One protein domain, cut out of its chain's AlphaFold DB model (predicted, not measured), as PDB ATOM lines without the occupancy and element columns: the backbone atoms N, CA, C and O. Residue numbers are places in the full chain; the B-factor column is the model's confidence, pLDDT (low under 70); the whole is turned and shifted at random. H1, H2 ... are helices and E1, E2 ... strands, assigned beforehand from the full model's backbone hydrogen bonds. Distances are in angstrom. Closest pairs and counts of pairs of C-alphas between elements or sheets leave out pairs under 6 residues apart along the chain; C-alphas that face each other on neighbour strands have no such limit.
ATOM      1  N   SER A  55      -7.106 -23.086  55.735       92.31
ATOM      2  CA  SER A  55      -7.583 -21.963  56.539       92.31
ATOM      3  C   SER A  55      -6.828 -20.679  56.180       92.31
ATOM      4  O   SER A  55      -7.454 -19.660  55.891       92.31
ATOM      5  N   LEU A  56      -5.493 -20.740  56.076       94.50
ATOM      6  CA  LEU A  56      -4.684 -19.594  55.655       94.50
ATOM      7  C   LEU A  56      -5.123 -19.054  54.285       94.50
ATOM      8  O   LEU A  56      -5.307 -17.849  54.135       94.50
ATOM      9  N   LEU A  57      -5.322 -19.929  53.294       95.56
ATOM     10  CA  LEU A  57      -5.739 -19.508  51.957       95.56
ATOM     11  C   LEU A  57      -7.145 -18.879  51.958       95.56
ATOM     12  O   LEU A  57      -7.351 -17.852  51.311       95.56
ATOM     13  N   ALA A  58      -8.092 -19.445  52.711       95.62
ATOM     14  CA  ALA A  58      -9.425 -18.868  52.877       95.62
ATOM     15  C   ALA A  58      -9.370 -17.475  53.534       95.62
ATOM     16  O   ALA A  58     -10.020 -16.544  53.056       95.62
ATOM     17  N   HIS A  59      -8.537 -17.294  54.563       95.31
ATOM     18  CA  HIS A  59      -8.300 -15.986  55.177       95.31
ATOM     19  C   HIS A  59      -7.677 -14.982  54.199       95.31
ATOM     20  O   HIS A  59      -8.152 -13.851  54.120       95.31
ATOM     21  N   CYS A  60      -6.701 -15.395  53.383       96.00
ATOM     22  CA  CYS A  60      -6.137 -14.546  52.330       96.00
ATOM     23  C   CYS A  60      -7.203 -14.083  51.323       96.00
ATOM     24  O   CYS A  60      -7.193 -12.926  50.905       96.00
ATOM     25  N   PHE A  61      -8.146 -14.952  50.942       96.50
ATOM     26  CA  PHE A  61      -9.266 -14.555  50.084       96.50
ATOM     27  C   PHE A  61     -10.246 -13.616  50.788       96.50
ATOM     28  O   PHE A  61     -10.733 -12.673  50.167       96.50
ATOM     29  N   ALA A  62     -10.515 -13.822  52.078       94.94
ATOM     30  CA  ALA A  62     -11.332 -12.901  52.862       94.94
ATOM     31  C   ALA A  62     -10.673 -11.514  52.977       94.94
ATOM     32  O   ALA A  62     -11.356 -10.495  52.875       94.94
ATOM     33  N   ASP A  63      -9.352 -11.452  53.131       95.00
ATOM     34  CA  ASP A  63      -8.596 -10.199  53.131       95.00
ATOM     35  C   ASP A  63      -8.608  -9.543  51.745       95.00
ATOM     36  O   ASP A  63      -8.863  -8.343  51.631       95.00
ATOM     37  N   LEU A  64      -8.423 -10.328  50.680       94.44
ATOM     38  CA  LEU A  64      -8.509  -9.850  49.299       94.44
ATOM     39  C   LEU A  64      -9.897  -9.274  48.985       94.44
ATOM     40  O   LEU A  64      -9.985  -8.202  48.395       94.44
ATOM     41  N   SER A  65     -10.966  -9.942  49.426       93.50
ATOM     42  CA  SER A  65     -12.356  -9.464  49.346       93.50
ATOM     43  C   SER A  65     -12.498  -8.063  49.959       93.50
ATOM     44  O   SER A  65     -13.049  -7.154  49.336       93.50
ATOM     45  N   ARG A  66     -11.896  -7.835  51.141       92.06
ATOM     46  CA  ARG A  66     -11.891  -6.516  51.802       92.06
ATOM     47  C   ARG A  66     -11.090  -5.473  51.028       92.06
ATOM     48  O   ARG A  66     -11.558  -4.349  50.886       92.06
ATOM     49  N   VAL A  67      -9.913  -5.832  50.515       93.19
ATOM     50  CA  VAL A  67      -9.059  -4.917  49.734       93.19
ATOM     51  C   VAL A  67      -9.726  -4.512  48.418       93.19
ATOM     52  O   VAL A  67      -9.653  -3.350  48.027       93.19
ATOM     53  N   LEU A  68     -10.395  -5.451  47.746       90.75
ATOM     54  CA  LEU A  68     -11.125  -5.191  46.504       90.75
ATOM     55  C   LEU A  68     -12.473  -4.497  46.742       90.75
ATOM     56  O   LEU A  68     -13.082  -4.024  45.784       90.75
ATOM     57  N   GLY A  69     -12.946  -4.435  47.992       92.06
ATOM     58  CA  GLY A  69     -14.262  -3.897  48.334       92.06
ATOM     59  C   GLY A  69     -15.411  -4.684  47.696       92.06
ATOM     60  O   GLY A  69     -16.470  -4.111  47.439       92.06
ATOM     61  N   ALA A  70     -15.192  -5.968  47.409       91.50
ATOM     62  CA  ALA A  70     -16.069  -6.796  46.592       91.50
ATOM     63  C   ALA A  70     -16.203  -8.199  47.184       91.50
ATOM     64  O   ALA A  70     -15.207  -8.832  47.528       91.50
ATOM     65  N   LYS A  71     -17.438  -8.709  47.259       93.31
ATOM     66  CA  LYS A  71     -17.708 -10.062  47.763       93.31
ATOM     67  C   LYS A  71     -17.172 -11.102  46.777       93.31
ATOM     68  O   LYS A  71     -17.452 -11.005  45.584       93.31
ATOM     69  N   LEU A  72     -16.459 -12.111  47.274       94.12
ATOM     70  CA  LEU A  72     -16.022 -13.253  46.468       94.12
ATOM     71  C   LEU A  72     -17.059 -14.375  46.553       94.12
ATOM     72  O   LEU A  72     -17.336 -14.873  47.643       94.12
ATOM     73  N   ASP A  73     -17.602 -14.783  45.410       94.31
ATOM     74  CA  ASP A  73     -18.538 -15.904  45.311       94.31
ATOM     75  C   ASP A  73     -17.807 -17.124  44.712       94.31
ATOM     76  O   ASP A  73     -17.466 -17.103  43.525       94.31
ATOM     77  N   PRO A  74     -17.486 -18.160  45.517       95.44
ATOM     78  CA  PRO A  74     -16.610 -19.246  45.090       95.44
ATOM     79  C   PRO A  74     -17.308 -20.316  44.232       95.44
ATOM     80  O   PRO A  74     -18.420 -20.753  44.524       95.44
ATOM     81  N   PHE A  75     -16.583 -20.801  43.227       95.38
ATOM     82  CA  PHE A  75     -16.883 -21.935  42.357       95.38
ATOM     83  C   PHE A  75     -15.654 -22.843  42.338       95.38
ATOM     84  O   PHE A  75     -14.584 -22.424  41.904       95.38
ATOM     85  N   ALA A  76     -15.775 -24.071  42.819       95.56
ATOM     86  CA  ALA A  76     -14.647 -24.961  43.041       95.56
ATOM     87  C   ALA A  76     -14.650 -26.164  42.093       95.56
ATOM     88  O   ALA A  76     -15.694 -26.762  41.827       95.56
ATOM     89  N   ILE A  77     -13.454 -26.548  41.645       94.44
ATOM     90  CA  ILE A  77     -13.160 -27.798  40.943       94.44
ATOM     91  C   ILE A  77     -12.157 -28.582  41.786       94.44
ATOM     92  O   ILE A  77     -10.986 -28.214  41.881       94.44
ATOM     93  N   GLY A  78     -12.623 -29.686  42.366       92.00
ATOM     94  CA  GLY A  78     -11.811 -30.597  43.171       92.00
ATOM     95  C   GLY A  78     -12.036 -30.476  44.687       92.00
ATOM     96  O   GLY A  78     -12.680 -29.534  45.161       92.00
ATOM     97  N   PRO A  79     -11.598 -31.483  45.461       91.62
ATOM     98  CA  PRO A  79     -11.862 -31.567  46.897       91.62
ATOM     99  C   PRO A  79     -11.201 -30.453  47.720       91.62
ATOM    100  O   PRO A  79     -11.815 -29.952  48.660       91.62
ATOM    101  N   VAL A  80      -9.977 -30.044  47.377       92.75
ATOM    102  CA  VAL A  80      -9.212 -29.053  48.149       92.75
ATOM    103  C   VAL A  80      -9.822 -27.664  47.956       92.75
ATOM    104  O   VAL A  80     -10.109 -26.966  48.925       92.75
ATOM    105  N   SER A  81     -10.120 -27.299  46.714       94.88
ATOM    106  CA  SER A  81     -10.819 -26.069  46.338       94.88
ATOM    107  C   SER A  81     -12.209 -25.998  46.966       94.88
ATOM    108  O   SER A  81     -12.609 -24.937  47.437       94.88
ATOM    109  N   ASN A  82     -12.926 -27.124  47.043       94.19
ATOM    110  CA  ASN A  82     -14.209 -27.198  47.743       94.19
ATOM    111  C   ASN A  82     -14.061 -26.939  49.249       94.19
ATOM    112  O   ASN A  82     -14.877 -26.221  49.826       94.19
ATOM    113  N   ALA A  83     -13.025 -27.487  49.888       93.81
ATOM    114  CA  ALA A  83     -12.745 -27.211  51.294       93.81
ATOM    115  C   ALA A  83     -12.433 -25.719  51.519       93.81
ATOM    116  O   ALA A  83     -13.038 -25.100  52.387       93.81
ATOM    117  N   VAL A  84     -11.588 -25.111  50.676       95.12
ATOM    118  CA  VAL A  84     -11.292 -23.664  50.729       95.12
ATOM    119  C   VAL A  84     -12.555 -22.825  50.533       95.12
ATOM    120  O   VAL A  84     -12.759 -21.853  51.254       95.12
ATOM    121  N   ALA A  85     -13.422 -23.199  49.589       94.81
ATOM    122  CA  ALA A  85     -14.682 -22.503  49.339       94.81
ATOM    123  C   ALA A  85     -15.627 -22.554  50.553       94.81
ATOM    124  O   ALA A  85     -16.265 -21.551  50.871       94.81
ATOM    125  N   ARG A  86     -15.698 -23.699  51.249       93.75
ATOM    126  CA  ARG A  86     -16.487 -23.864  52.482       93.75
ATOM    127  C   ARG A  86     -15.927 -23.032  53.633       93.75
ATOM    128  O   ARG A  86     -16.692 -22.321  54.277       93.75
ATOM    129  N   GLU A  87     -14.612 -23.066  53.842       93.81
ATOM    130  CA  GLU A  87     -13.937 -22.235  54.849       93.81
ATOM    131  C   GLU A  87     -14.164 -20.742  54.572       93.81
ATOM    132  O   GLU A  87     -14.579 -19.993  55.450       93.81
ATOM    133  N   LEU A  88     -14.004 -20.303  53.318       94.06
ATOM    134  CA  LEU A  88     -14.247 -18.915  52.913       94.06
ATOM    135  C   LEU A  88     -15.704 -18.475  53.133       94.06
ATOM    136  O   LEU A  88     -15.947 -17.309  53.458       94.06
ATOM    137  N   ALA A  89     -16.666 -19.384  52.952       91.31
ATOM    138  CA  ALA A  89     -18.083 -19.127  53.202       91.31
ATOM    139  C   ALA A  89     -18.420 -19.037  54.701       91.31
ATOM    140  O   ALA A  89     -19.379 -18.355  55.064       91.31
ATOM    141  N   ALA A  90     -17.640 -19.694  55.567       91.19
ATOM    142  CA  ALA A  90     -17.781 -19.609  57.020       91.19
ATOM    143  C   ALA A  90     -17.178 -18.316  57.605       91.19
ATOM    144  O   ALA A  90     -17.570 -17.881  58.689       91.19
ATOM    145  N   LEU A  91     -16.241 -17.680  56.893       91.75
ATOM    146  CA  LEU A  91     -15.636 -16.421  57.321       91.75
ATOM    147  C   LEU A  91     -16.608 -15.236  57.170       91.75
ATOM    148  O   LEU A  91     -17.369 -15.167  56.202       91.75
ATOM    149  N   PRO A  92     -16.555 -14.241  58.077       85.88
ATOM    150  CA  PRO A  92     -17.360 -13.033  57.961       85.88
ATOM    151  C   PRO A  92     -16.939 -12.234  56.720       85.88
ATOM    152  O   PRO A  92     -15.934 -11.516  56.715       85.88
ATOM    153  N   SER A 128     -19.985  -7.968  43.258       91.38
ATOM    154  CA  SER A 128     -19.401  -9.297  43.496       91.38
ATOM    155  C   SER A 128     -18.405  -9.713  42.406       91.38
ATOM    156  O   SER A 128     -18.474  -9.280  41.253       91.38
ATOM    157  N   ILE A 129     -17.454 -10.563  42.788       94.62
ATOM    158  CA  ILE A 129     -16.449 -11.176  41.915       94.62
ATOM    159  C   ILE A 129     -16.657 -12.687  41.959       94.62
ATOM    160  O   ILE A 129     -16.700 -13.285  43.037       94.62
ATOM    161  N   GLY A 130     -16.737 -13.316  40.788       95.50
ATOM    162  CA  GLY A 130     -16.780 -14.770  40.692       95.50
ATOM    163  C   GLY A 130     -15.393 -15.343  40.967       95.50
ATOM    164  O   GLY A 130     -14.457 -15.060  40.222       95.50
ATOM    165  N   LEU A 131     -15.232 -16.127  42.030       97.06
ATOM    166  CA  LEU A 131     -13.964 -16.754  42.402       97.06
ATOM    167  C   LEU A 131     -13.952 -18.208  41.923       97.06
ATOM    168  O   LEU A 131     -14.621 -19.051  42.501       97.06
ATOM    169  N   VAL A 132     -13.173 -18.526  40.895       97.44
ATOM    170  CA  VAL A 132     -13.005 -19.893  40.392       97.44
ATOM    171  C   VAL A 132     -11.761 -20.515  41.018       97.44
ATOM    172  O   VAL A 132     -10.649 -20.058  40.764       97.44
ATOM    173  N   LEU A 133     -11.939 -21.561  41.819       97.38
ATOM    174  CA  LEU A 133     -10.878 -22.324  42.476       97.38
ATOM    175  C   LEU A 133     -10.674 -23.657  41.750       97.38
ATOM    176  O   LEU A 133     -11.626 -24.416  41.579       97.38
ATOM    177  N   ILE A 134      -9.445 -23.946  41.327       95.56
ATOM    178  CA  ILE A 134      -9.107 -25.178  40.602       95.56
ATOM    179  C   ILE A 134      -8.006 -25.930  41.341       95.56
ATOM    180  O   ILE A 134      -6.917 -25.395  41.549       95.56
ATOM    181  N   ASP A 135      -8.257 -27.191  41.676       93.50
ATOM    182  CA  ASP A 135      -7.253 -28.088  42.237       93.50
ATOM    183  C   ASP A 135      -6.191 -28.449  41.203       93.50
ATOM    184  O   ASP A 135      -6.499 -28.994  40.144       93.50
ATOM    185  N   ARG A 136      -4.914 -28.246  41.541       90.56
ATOM    186  CA  ARG A 136      -3.789 -28.671  40.700       90.56
ATOM    187  C   ARG A 136      -3.857 -30.160  40.323       90.56
ATOM    188  O   ARG A 136      -3.602 -30.464  39.166       90.56
ATOM    189  N   PRO A 137      -4.236 -31.101  41.210       86.25
ATOM    190  CA  PRO A 137      -4.418 -32.500  40.817       86.25
ATOM    191  C   PRO A 137      -5.503 -32.763  39.772       86.25
ATOM    192  O   PRO A 137      -5.495 -33.827  39.167       86.25
ATOM    193  N   ALA A 138      -6.438 -31.838  39.545       85.44
ATOM    194  CA  ALA A 138      -7.405 -31.978  38.458       85.44
ATOM    195  C   ALA A 138      -6.747 -31.785  37.080       85.44
ATOM    196  O   ALA A 138      -7.332 -32.149  36.060       85.44
ATOM    197  N   ASP A 139      -5.542 -31.222  37.037       84.00
ATOM    198  CA  ASP A 139      -4.725 -31.101  35.841       84.00
ATOM    199  C   ASP A 139      -3.262 -30.914  36.246       84.00
ATOM    200  O   ASP A 139      -2.838 -29.794  36.482       84.00
ATOM    201  N   LEU A 140      -2.461 -31.976  36.357       78.56
ATOM    202  CA  LEU A 140      -1.017 -31.838  36.616       78.56
ATOM    203  C   LEU A 140      -0.189 -31.673  35.348       78.56
ATOM    204  O   LEU A 140       1.043 -31.667  35.421       78.56
ATOM    205  N   GLN A 509     -18.583 -26.336  41.036       86.69
ATOM    206  CA  GLN A 509     -19.440 -26.518  42.201       86.69
ATOM    207  C   GLN A 509     -19.414 -25.270  43.079       86.69
ATOM    208  O   GLN A 509     -18.357 -24.829  43.521       86.69
ATOM    209  N   GLN A 510     -20.579 -24.704  43.376       84.88
ATOM    210  CA  GLN A 510     -20.688 -23.735  44.466       84.88
ATOM    211  C   GLN A 510     -20.780 -24.497  45.790       84.88
ATOM    212  O   GLN A 510     -21.519 -25.490  45.848       84.88
ATOM    213  N   PRO A 511     -20.082 -24.059  46.854       77.81
ATOM    214  CA  PRO A 511     -20.254 -24.669  48.160       77.81
ATOM    215  C   PRO A 511     -21.729 -24.579  48.545       77.81
ATOM    216  O   PRO A 511     -22.374 -23.537  48.398       77.81
ATOM    217  N   GLU A 512     -22.291 -25.690  49.013       66.38
ATOM    218  CA  GLU A 512     -23.613 -25.648  49.614       66.38
ATOM    219  C   GLU A 512     -23.501 -24.781  50.864       66.38
ATOM    220  O   GLU A 512     -22.867 -25.167  51.846       66.38
ATOM    221  N   ASN A 513     -24.066 -23.573  50.812       54.22
ATOM    222  CA  ASN A 513     -24.217 -22.768  52.011       54.22
ATOM    223  C   ASN A 513     -24.931 -23.647  53.035       54.22
ATOM    224  O   ASN A 513     -26.036 -24.122  52.765       54.22
ATOM    225  N   ALA A 514     -24.317 -23.835  54.204       42.72
ATOM    226  CA  ALA A 514     -24.867 -24.543  55.357       42.72
ATOM    227  C   ALA A 514     -26.084 -23.813  55.970       42.72
ATOM    228  O   ALA A 514     -26.281 -23.778  57.180       42.72
ATOM    229  N   SER A 515     -26.943 -23.222  55.139       42.19
ATOM    230  CA  SER A 515     -28.329 -22.962  55.486       42.19
ATOM    231  C   SER A 515     -29.037 -24.310  55.576       42.19
ATOM    232  O   SER A 515     -29.731 -24.741  54.657       42.19
ATOM    233  N   LEU A 516     -28.873 -24.961  56.728       43.72
ATOM    234  CA  LEU A 516     -29.601 -26.154  57.171       43.72
ATOM    235  C   LEU A 516     -31.132 -26.010  57.016       43.72
ATOM    236  O   LEU A 516     -31.848 -27.004  56.967       43.72
ATOM    237  N   VAL A 517     -31.641 -24.785  56.847       45.66
ATOM    238  CA  VAL A 517     -33.057 -24.484  56.595       45.66
ATOM    239  C   VAL A 517     -33.485 -24.737  55.136       45.66
ATOM    240  O   VAL A 517     -34.643 -25.064  54.895       45.66
ATOM    241  N   ALA A 518     -32.583 -24.666  54.148       42.41
ATOM    242  CA  ALA A 518     -32.932 -24.894  52.736       42.41
ATOM    243  C   ALA A 518     -32.891 -26.384  52.334       42.41
ATOM    244  O   ALA A 518     -33.682 -26.827  51.500       42.41
ATOM    245  N   GLY A 519     -32.004 -27.176  52.947       40.16
ATOM    246  CA  GLY A 519     -31.849 -28.609  52.652       40.16
ATOM    247  C   GLY A 519     -32.952 -29.499  53.240       40.16
ATOM    248  O   GLY A 519     -33.321 -30.505  52.631       40.16
ATOM    249  N   LEU A 520     -33.532 -29.106  54.379       44.69
ATOM    250  CA  LEU A 520     -34.619 -29.843  55.040       44.69
ATOM    251  C   LEU A 520     -35.980 -29.693  54.337       44.69
ATOM    252  O   LEU A 520     -36.825 -30.577  54.446       44.69
ATOM    253  N   LEU A 521     -36.177 -28.634  53.547       48.34
ATOM    254  CA  LEU A 521     -37.393 -28.448  52.745       48.34
ATOM    255  C   LEU A 521     -37.327 -29.141  51.376       48.34
ATOM    256  O   LEU A 521     -38.366 -29.477  50.814       48.34
ATOM    257  N   ILE A 541     -21.384 -18.298  36.891       89.62
ATOM    258  CA  ILE A 541     -20.077 -17.631  36.796       89.62
ATOM    259  C   ILE A 541     -20.021 -16.611  35.641       89.62
ATOM    260  O   ILE A 541     -19.331 -15.598  35.733       89.62
ATOM    261  N   SER A 542     -20.788 -16.839  34.573       86.56
ATOM    262  CA  SER A 542     -20.891 -15.939  33.420       86.56
ATOM    263  C   SER A 542     -21.588 -14.608  33.714       86.56
ATOM    264  O   SER A 542     -21.520 -13.695  32.888       86.56
ATOM    265  N   ASP A 543     -22.274 -14.512  34.856       88.62
ATOM    266  CA  ASP A 543     -23.033 -13.325  35.260       88.62
ATOM    267  C   ASP A 543     -22.141 -12.297  35.970       88.62
ATOM    268  O   ASP A 543     -22.548 -11.154  36.177       88.62
ATOM    269  N   TYR A 544     -20.907 -12.680  36.318       92.12
ATOM    270  CA  TYR A 544     -19.963 -11.815  37.010       92.12
ATOM    271  C   TYR A 544     -19.148 -10.982  36.008       92.12
ATOM    272  O   TYR A 544     -18.495 -11.537  35.118       92.12
ATOM    273  N   PRO A 545     -19.103  -9.644  36.156       92.31
ATOM    274  CA  PRO A 545     -18.304  -8.783  35.284       92.31
ATOM    275  C   PRO A 545     -16.797  -8.926  35.541       92.31
ATOM    276  O   PRO A 545     -15.990  -8.604  34.671       92.31
ATOM    277  N   THR A 546     -16.416  -9.403  36.729       94.88
ATOM    278  CA  THR A 546     -15.033  -9.693  37.125       94.88
ATOM    279  C   THR A 546     -14.946 -11.125  37.636       94.88
ATOM    280  O   THR A 546     -15.755 -11.542  38.467       94.88
ATOM    281  N   VAL A 547     -13.949 -11.866  37.157       96.00
ATOM    282  CA  VAL A 547     -13.688 -13.257  37.539       96.00
ATOM    283  C   VAL A 547     -12.255 -13.371  38.047       96.00
ATOM    284  O   VAL A 547     -11.324 -12.927  37.381       96.00
ATOM    285  N   LEU A 548     -12.068 -13.982  39.214       97.19
ATOM    286  CA  LEU A 548     -10.767 -14.374  39.745       97.19
ATOM    287  C   LEU A 548     -10.590 -15.880  39.559       97.19
ATOM    288  O   LEU A 548     -11.228 -16.661  40.253       97.19
ATOM    289  N   LEU A 549      -9.721 -16.288  38.638       97.38
ATOM    290  CA  LEU A 549      -9.346 -17.683  38.436       97.38
ATOM    291  C   LEU A 549      -8.083 -17.990  39.244       97.38
ATOM    292  O   LEU A 549      -7.047 -17.353  39.057       97.38
ATOM    293  N   PHE A 550      -8.160 -18.970  40.140       97.56
ATOM    294  CA  PHE A 550      -7.090 -19.295  41.069       97.56
ATOM    295  C   PHE A 550      -6.804 -20.800  41.123       97.56
ATOM    296  O   PHE A 550      -7.691 -21.603  41.408       97.56
ATOM    297  N   VAL A 551      -5.544 -21.185  40.894       95.81
ATOM    298  CA  VAL A 551      -5.114 -22.592  40.930       95.81
ATOM    299  C   VAL A 551      -4.509 -22.947  42.293       95.81
ATOM    300  O   VAL A 551      -3.417 -22.493  42.658       95.81
ATOM    301  N   VAL A 552      -5.214 -23.785  43.050       94.69
ATOM    302  CA  VAL A 552      -4.781 -24.312  44.349       94.69
ATOM    303  C   VAL A 552      -3.745 -25.410  44.122       94.69
ATOM    304  O   VAL A 552      -4.039 -26.438  43.521       94.69
ATOM    305  N   GLY A 553      -2.518 -25.197  44.595       89.50
ATOM    306  CA  GLY A 553      -1.365 -26.056  44.301       89.50
ATOM    307  C   GLY A 553      -0.413 -25.464  43.258       89.50
ATOM    308  O   GLY A 553       0.679 -25.994  43.086       89.50
ATOM    309  N   GLY A 554      -0.781 -24.340  42.635       91.25
ATOM    310  CA  GLY A 554       0.109 -23.500  41.838       91.25
ATOM    311  C   GLY A 554      -0.243 -23.449  40.353       91.25
ATOM    312  O   GLY A 554      -0.777 -24.399  39.777       91.25
ATOM    313  N   ILE A 555       0.065 -22.311  39.733       90.94
ATOM    314  CA  ILE A 555      -0.184 -22.033  38.318       90.94
ATOM    315  C   ILE A 555       1.131 -21.992  37.548       90.94
ATOM    316  O   ILE A 555       2.145 -21.487  38.031       90.94
ATOM    317  N   SER A 556       1.120 -22.511  36.329       86.62
ATOM    318  CA  SER A 556       2.274 -22.472  35.449       86.62
ATOM    319  C   SER A 556       2.232 -21.275  34.489       86.62
ATOM    320  O   SER A 556       1.168 -20.823  34.065       86.62
ATOM    321  N   PRO A 557       3.396 -20.784  34.041       82.25
ATOM    322  CA  PRO A 557       3.488 -19.744  33.012       82.25
ATOM    323  C   PRO A 557       2.871 -20.163  31.677       82.25
ATOM    324  O   PRO A 557       2.429 -19.318  30.903       82.25
ATOM    325  N   ALA A 558       2.870 -21.465  31.394       80.06
ATOM    326  CA  ALA A 558       2.199 -22.038  30.244       80.06
ATOM    327  C   ALA A 558       0.694 -21.787  30.293       80.06
ATOM    328  O   ALA A 558       0.152 -21.204  29.361       80.06
ATOM    329  N   GLU A 559       0.047 -22.110  31.410       87.56
ATOM    330  CA  GLU A 559      -1.383 -21.855  31.599       87.56
ATOM    331  C   GLU A 559      -1.709 -20.368  31.535       87.56
ATOM    332  O   GLU A 559      -2.712 -19.990  30.941       87.56
ATOM    333  N   VAL A 560      -0.837 -19.503  32.066       87.69
ATOM    334  CA  VAL A 560      -1.007 -18.049  31.932       87.69
ATOM    335  C   VAL A 560      -1.014 -17.622  30.459       87.69
ATOM    336  O   VAL A 560      -1.830 -16.785  30.066       87.69
ATOM    337  N   ARG A 561      -0.131 -18.191  29.624       83.50
ATOM    338  CA  ARG A 561      -0.130 -17.926  28.172       83.50
ATOM    339  C   ARG A 561      -1.401 -18.437  27.508       83.50
ATOM    340  O   ARG A 561      -1.966 -17.710  26.705       83.50
ATOM    341  N   GLU A 562      -1.841 -19.640  27.852       86.31
ATOM    342  CA  GLU A 562      -3.044 -20.261  27.289       86.31
ATOM    343  C   GLU A 562      -4.310 -19.469  27.653       86.31
ATOM    344  O   GLU A 562      -5.134 -19.194  26.786       86.31
ATOM    345  N   VAL A 563      -4.423 -18.994  28.898       90.19
ATOM    346  CA  VAL A 563      -5.484 -18.071  29.343       90.19
ATOM    347  C   VAL A 563      -5.479 -16.783  28.529       90.19
ATOM    348  O   VAL A 563      -6.522 -16.315  28.075       90.19
ATOM    349  N   ARG A 564      -4.298 -16.189  28.351       87.44
ATOM    350  CA  ARG A 564      -4.158 -14.947  27.595       87.44
ATOM    351  C   ARG A 564      -4.524 -15.142  26.126       87.44
ATOM    352  O   ARG A 564      -5.246 -14.315  25.580       87.44
ATOM    353  N   GLN A 565      -4.035 -16.214  25.512       85.81
ATOM    354  CA  GLN A 565      -4.334 -16.560  24.129       85.81
ATOM    355  C   GLN A 565      -5.842 -16.750  23.937       85.81
ATOM    356  O   GLN A 565      -6.409 -16.146  23.036       85.81
ATOM    357  N   GLU A 566      -6.504 -17.483  24.832       90.62
ATOM    358  CA  GLU A 566      -7.956 -17.682  24.788       90.62
ATOM    359  C   GLU A 566      -8.730 -16.354  24.892       90.62
ATOM    360  O   GLU A 566      -9.681 -16.120  24.148       90.62
ATOM    361  N   LEU A 567      -8.300 -15.433  25.765       90.88
ATOM    362  CA  LEU A 567      -8.900 -14.096  25.864       90.88
ATOM    363  C   LEU A 567      -8.691 -13.243  24.606       90.88
ATOM    364  O   LEU A 567      -9.556 -12.426  24.277       90.88
ATOM    365  N   GLU A 568      -7.542 -13.370  23.943       87.81
ATOM    366  CA  GLU A 568      -7.215 -12.649  22.708       87.81
ATOM    367  C   GLU A 568      -8.001 -13.217  21.510       87.81
ATOM    368  O   GLU A 568      -8.559 -12.441  20.734       87.81
ATOM    369  N   GLU A 569      -8.110 -14.546  21.406       88.69
ATOM    370  CA  GLU A 569      -8.832 -15.273  20.347       88.69
ATOM    371  C   GLU A 569     -10.354 -15.151  20.462       88.69
ATOM    372  O   GLU A 569     -11.069 -15.212  19.461       88.69
ATOM    373  N   HIS A 570     -10.877 -14.950  21.668       89.00
ATOM    374  CA  HIS A 570     -12.305 -14.780  21.868       89.00
ATOM    375  C   HIS A 570     -12.782 -13.441  21.286       89.00
ATOM    376  O   HIS A 570     -12.467 -12.375  21.806       89.00
ATOM    377  N   VAL A 571     -13.557 -13.468  20.202       87.75
ATOM    378  CA  VAL A 571     -14.066 -12.246  19.539       87.75
ATOM    379  C   VAL A 571     -15.509 -11.917  19.942       87.75
ATOM    380  O   VAL A 571     -15.935 -10.768  19.836       87.75
ATOM    381  N   TYR A 572     -16.264 -12.899  20.435       81.31
ATOM    382  CA  TYR A 572     -17.721 -12.814  20.544       81.31
ATOM    383  C   TYR A 572     -18.215 -12.744  21.982       81.31
ATOM    384  O   TYR A 572     -18.018 -13.678  22.737       81.31
ATOM    385  N   GLY A 573     -18.989 -11.715  22.324       81.94
ATOM    386  CA  GLY A 573     -19.644 -11.619  23.629       81.94
ATOM    387  C   GLY A 573     -18.863 -10.795  24.652       81.94
ATOM    388  O   GLY A 573     -17.869 -10.136  24.346       81.94
ATOM    389  N   HIS A 574     -19.384 -10.761  25.876       83.56
ATOM    390  CA  HIS A 574     -18.823  -9.959  26.958       83.56
ATOM    391  C   HIS A 574     -17.578 -10.631  27.549       83.56
ATOM    392  O   HIS A 574     -17.670 -11.735  28.087       83.56
ATOM    393  N   LYS A 575     -16.441  -9.927  27.538       88.94
ATOM    394  CA  LYS A 575     -15.213 -10.363  28.214       88.94
ATOM    395  C   LYS A 575     -15.218  -9.883  29.666       88.94
ATOM    396  O   LYS A 575     -15.189  -8.668  29.875       88.94
ATOM    397  N   PRO A 576     -15.238 -10.781  30.666       90.81
ATOM    398  CA  PRO A 576     -15.071 -10.359  32.046       90.81
ATOM    399  C   PRO A 576     -13.659  -9.807  32.265       90.81
ATOM    400  O   PRO A 576     -12.702 -10.201  31.589       90.81
ATOM    401  N   LEU A 577     -13.513  -8.926  33.250       93.25
ATOM    402  CA  LEU A 577     -12.200  -8.606  33.796       93.25
ATOM    403  C   LEU A 577     -11.662  -9.859  34.495       93.25
ATOM    404  O   LEU A 577     -12.206 -10.283  35.512       93.25
ATOM    405  N   LEU A 578     -10.608 -10.459  33.942       94.81
ATOM    406  CA  LEU A 578     -10.012 -11.671  34.492       94.81
ATOM    407  C   LEU A 578      -8.809 -11.333  35.380       94.81
ATOM    408  O   LEU A 578      -7.824 -10.753  34.920       94.81
ATOM    409  N   LEU A 579      -8.879 -11.753  36.637       95.38
ATOM    410  CA  LEU A 579      -7.750 -11.834  37.554       95.38
ATOM    411  C   LEU A 579      -7.281 -13.290  37.602       95.38
ATOM    412  O   LEU A 579      -8.101 -14.203  37.663       95.38
ATOM    413  N   LEU A 580      -5.971 -13.515  37.562       94.75
ATOM    414  CA  LEU A 580      -5.384 -14.853  37.527       94.75
ATOM    415  C   LEU A 580      -4.387 -15.013  38.674       94.75
ATOM    416  O   LEU A 580      -3.557 -14.132  38.896       94.75
ATOM    417  N   GLY A 581      -4.449 -16.138  39.378       94.56
ATOM    418  CA  GLY A 581      -3.549 -16.428  40.487       94.56
ATOM    419  C   GLY A 581      -3.348 -17.918  40.742       94.56
ATOM    420  O   GLY A 581      -3.954 -18.785  40.115       94.56
ATOM    421  N   GLY A 582      -2.477 -18.214  41.694       94.69
ATOM    422  CA  GLY A 582      -2.265 -19.553  42.221       94.69
ATOM    423  C   GLY A 582      -1.445 -19.482  43.503       94.69
ATOM    424  O   GLY A 582      -0.868 -18.442  43.820       94.69
ATOM    425  N   THR A 583      -1.379 -20.585  44.248       93.12
ATOM    426  CA  THR A 583      -0.603 -20.640  45.505       93.12
ATOM    427  C   THR A 583       0.901 -20.462  45.293       93.12
ATOM    428  O   THR A 583       1.621 -20.072  46.207       93.12
ATOM    429  N   SER A 584       1.383 -20.774  44.093       90.56
ATOM    430  CA  SER A 584       2.774 -20.648  43.665       90.56
ATOM    431  C   SER A 584       2.837 -20.538  42.140       90.56
ATOM    432  O   SER A 584       1.881 -20.883  41.444       90.56
ATOM    433  N   LEU A 585       3.973 -20.066  41.621       86.81
ATOM    434  CA  LEU A 585       4.320 -20.215  40.209       86.81
ATOM    435  C   LEU A 585       5.109 -21.514  40.050       86.81
ATOM    436  O   LEU A 585       6.169 -21.650  40.657       86.81
ATOM    437  N   LEU A 586       4.585 -22.460  39.274       82.38
ATOM    438  CA  LEU A 586       5.195 -23.779  39.108       82.38
ATOM    439  C   LEU A 586       6.085 -23.839  37.871       82.38
ATOM    440  O   LEU A 586       5.652 -23.500  36.764       82.38
ATOM    441  N   ALA A 587       7.294 -24.371  38.044       75.50
ATOM    442  CA  ALA A 587       8.006 -25.027  36.959       75.50
ATOM    443  C   ALA A 587       7.486 -26.464  36.778       75.50
ATOM    444  O   ALA A 587       6.890 -27.056  37.678       75.50
ATOM    445  N   ALA A 588       7.760 -27.064  35.620       68.56
ATOM    446  CA  ALA A 588       7.351 -28.437  35.319       68.56
ATOM    447  C   ALA A 588       7.798 -29.463  36.378       68.56
ATOM    448  O   ALA A 588       7.013 -30.305  36.808       68.56
ATOM    449  N   ALA A 589       9.047 -29.359  36.839       71.94
ATOM    450  CA  ALA A 589       9.590 -30.257  37.856       71.94
ATOM    451  C   ALA A 589       8.921 -30.070  39.228       71.94
ATOM    452  O   ALA A 589       8.826 -31.030  39.992       71.94
ATOM    453  N   ASP A 590       8.426 -28.865  39.538       79.50
ATOM    454  CA  ASP A 590       7.759 -28.590  40.813       79.50
ATOM    455  C   ASP A 590       6.429 -29.334  40.899       79.50
ATOM    456  O   ASP A 590       6.124 -29.904  41.940       79.50
ATOM    457  N   ALA A 591       5.667 -29.392  39.804       77.31
ATOM    458  CA  ALA A 591       4.395 -30.112  39.756       77.31
ATOM    459  C   ALA A 591       4.582 -31.618  39.994       77.31
ATOM    460  O   ALA A 591       3.891 -32.213  40.822       77.31
ATOM    461  N   THR A 592       5.564 -32.229  39.322       81.62
ATOM    462  CA  THR A 592       5.913 -33.638  39.540       81.62
ATOM    463  C   THR A 592       6.398 -33.872  40.964       81.62
ATOM    464  O   THR A 592       5.954 -34.814  41.617       81.62
ATOM    465  N   ARG A 593       7.266 -32.996  41.481       83.56
ATOM    466  CA  ARG A 593       7.766 -33.094  42.850       83.56
ATOM    467  C   ARG A 593       6.642 -32.971  43.876       83.56
ATOM    468  O   ARG A 593       6.627 -33.763  44.801       83.56
ATOM    469  N   LEU A 594       5.710 -32.032  43.711       80.81
ATOM    470  CA  LEU A 594       4.562 -31.852  44.610       80.81
ATOM    471  C   LEU A 594       3.651 -33.084  44.656       80.81
ATOM    472  O   LEU A 594       3.066 -33.364  45.698       80.81
ATOM    473  N   LEU A 595       3.520 -33.808  43.541       84.38
ATOM    474  CA  LEU A 595       2.725 -35.033  43.491       84.38
ATOM    475  C   LEU A 595       3.454 -36.224  44.117       84.38
ATOM    476  O   LEU A 595       2.837 -37.051  44.778       84.38
ATOM    477  N   LEU A 596       4.746 -36.369  43.840       85.19
ATOM    478  CA  LEU A 596       5.484 -37.587  44.163       85.19
ATOM    479  C   LEU A 596       6.201 -37.525  45.522       85.19
ATOM    480  O   LEU A 596       6.562 -38.584  46.041       85.19
ATOM    481  N   SER A 597       6.381 -36.326  46.094       79.81
ATOM    482  CA  SER A 597       7.049 -36.102  47.387       79.81
ATOM    483  C   SER A 597       6.369 -36.742  48.581       79.81
ATOM    484  O   SER A 597       5.124 -36.873  48.549       79.81
TER     485      SER A 597
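Overview. This is residues 55 to 92, 128 to 140, 509 to 521 and 541 to 597 of the 597 residues of an uncharacterized protein of Scenedesmus sp. NREL 46B-D3 (UniProt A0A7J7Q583). Look for a twisted sheet of four parallel strands with H1 and H2 packed over one face, on the side of E1 and E2, while H4 only grazes the sheet near its other edge, E4. H5 lies off beyond the last residues of the strands, and residues 515 to 521, with H3, stick out as a free arm. The printed part has 121 residues with five named helices and four named strands, in the order H1 E1 H2 E2 H3 E3 H4 E4 H5, and its class is mixed, helices and strands. The sheet's order is E1 E2 E3 E4; the whole is compact, with a radius of gyration of the C-alphas of 15.5 A and spans of 46 by 42 by 30 A.

Along the chain. Find C-alpha 55 at (-7.583, -21.963, 56.539); from there H1 runs through residues 55 to 68, 19.9 A long. E1, residues 71 to 77, measures 19.5 A, and H2, residues 79 to 90, 16.7 A. After the first cut, E2 begins at C-alpha 128, (-19.401, -9.297, 43.496), and runs 22.4 A to residue 135. Next come H3, residues 516 to 521, and E3, residues 546 to 552, 19.3 A. H4, residues 557 to 569, is 18.2 A long; E4, residues 577 to 582, is 17.0 A. H5, residues 588 to 596, ends at C-alpha 596, (5.484, -37.587, 44.163).

Arrangement. Start at the sheet: E1 and E2 are parallel at 25 degrees, with N 75 and O 131 2.7 A apart, within hydrogen-bond range. E2 and E3 are parallel at 22 degrees, with N 132 and O 548 at 2.8 A. E3 and E4 are parallel at 13 degrees, with N 549 and O 579 at 2.8 A. H1 and H2 are on the same face, which gives two layers, helices on one face of a sheet. H2 lies over E1 and E2 at a height over the sheet of 8.1 A and runs along the strands; its closest C-alphas to E2 are Ser 81 and Leu 133, 5.4 A. H1 lies over E1 at a height of 6.3 A, slantwise to the strands at 46 degrees on the local plane. H2, with residues 84 to 88 alone, touches H1 at a steep tilt of 57 degrees, the same way; the closest C-alphas are Ala 58 and Leu 88, 4.8 A. E3, H4 and E4 form a strand-helix-strand unit, two parallel neighbour strands with a helix between, its crossover right-handed. H4 only grazes the sheet with residues 560 to 567; the closest C-alphas of H4 and E4 are Val 560 and Leu 580, 7.8 A. H3 and H5 are not on the sheet, and each touches no helix. Every O i to N i+4 pair is within range in H1, H2, H4 and H5; H3 has 0 of 2, and 0 of 3 for O i to N i+3.

Size, cuts and confidence. The C-alphas farthest apart, of Leu 521 and Ala 589, are 49.3 A apart. Look for three cuts: C-alphas 92 and 128 are 15.1 A apart, 140 and 509 20.0 A, and 521 and 541 25.9 A. Of the links printed whole, H4 to E4 is short and the others are tight. Mean pLDDT of the printed part is 86.5; residues 512 to 521 and residue 588 are under 70.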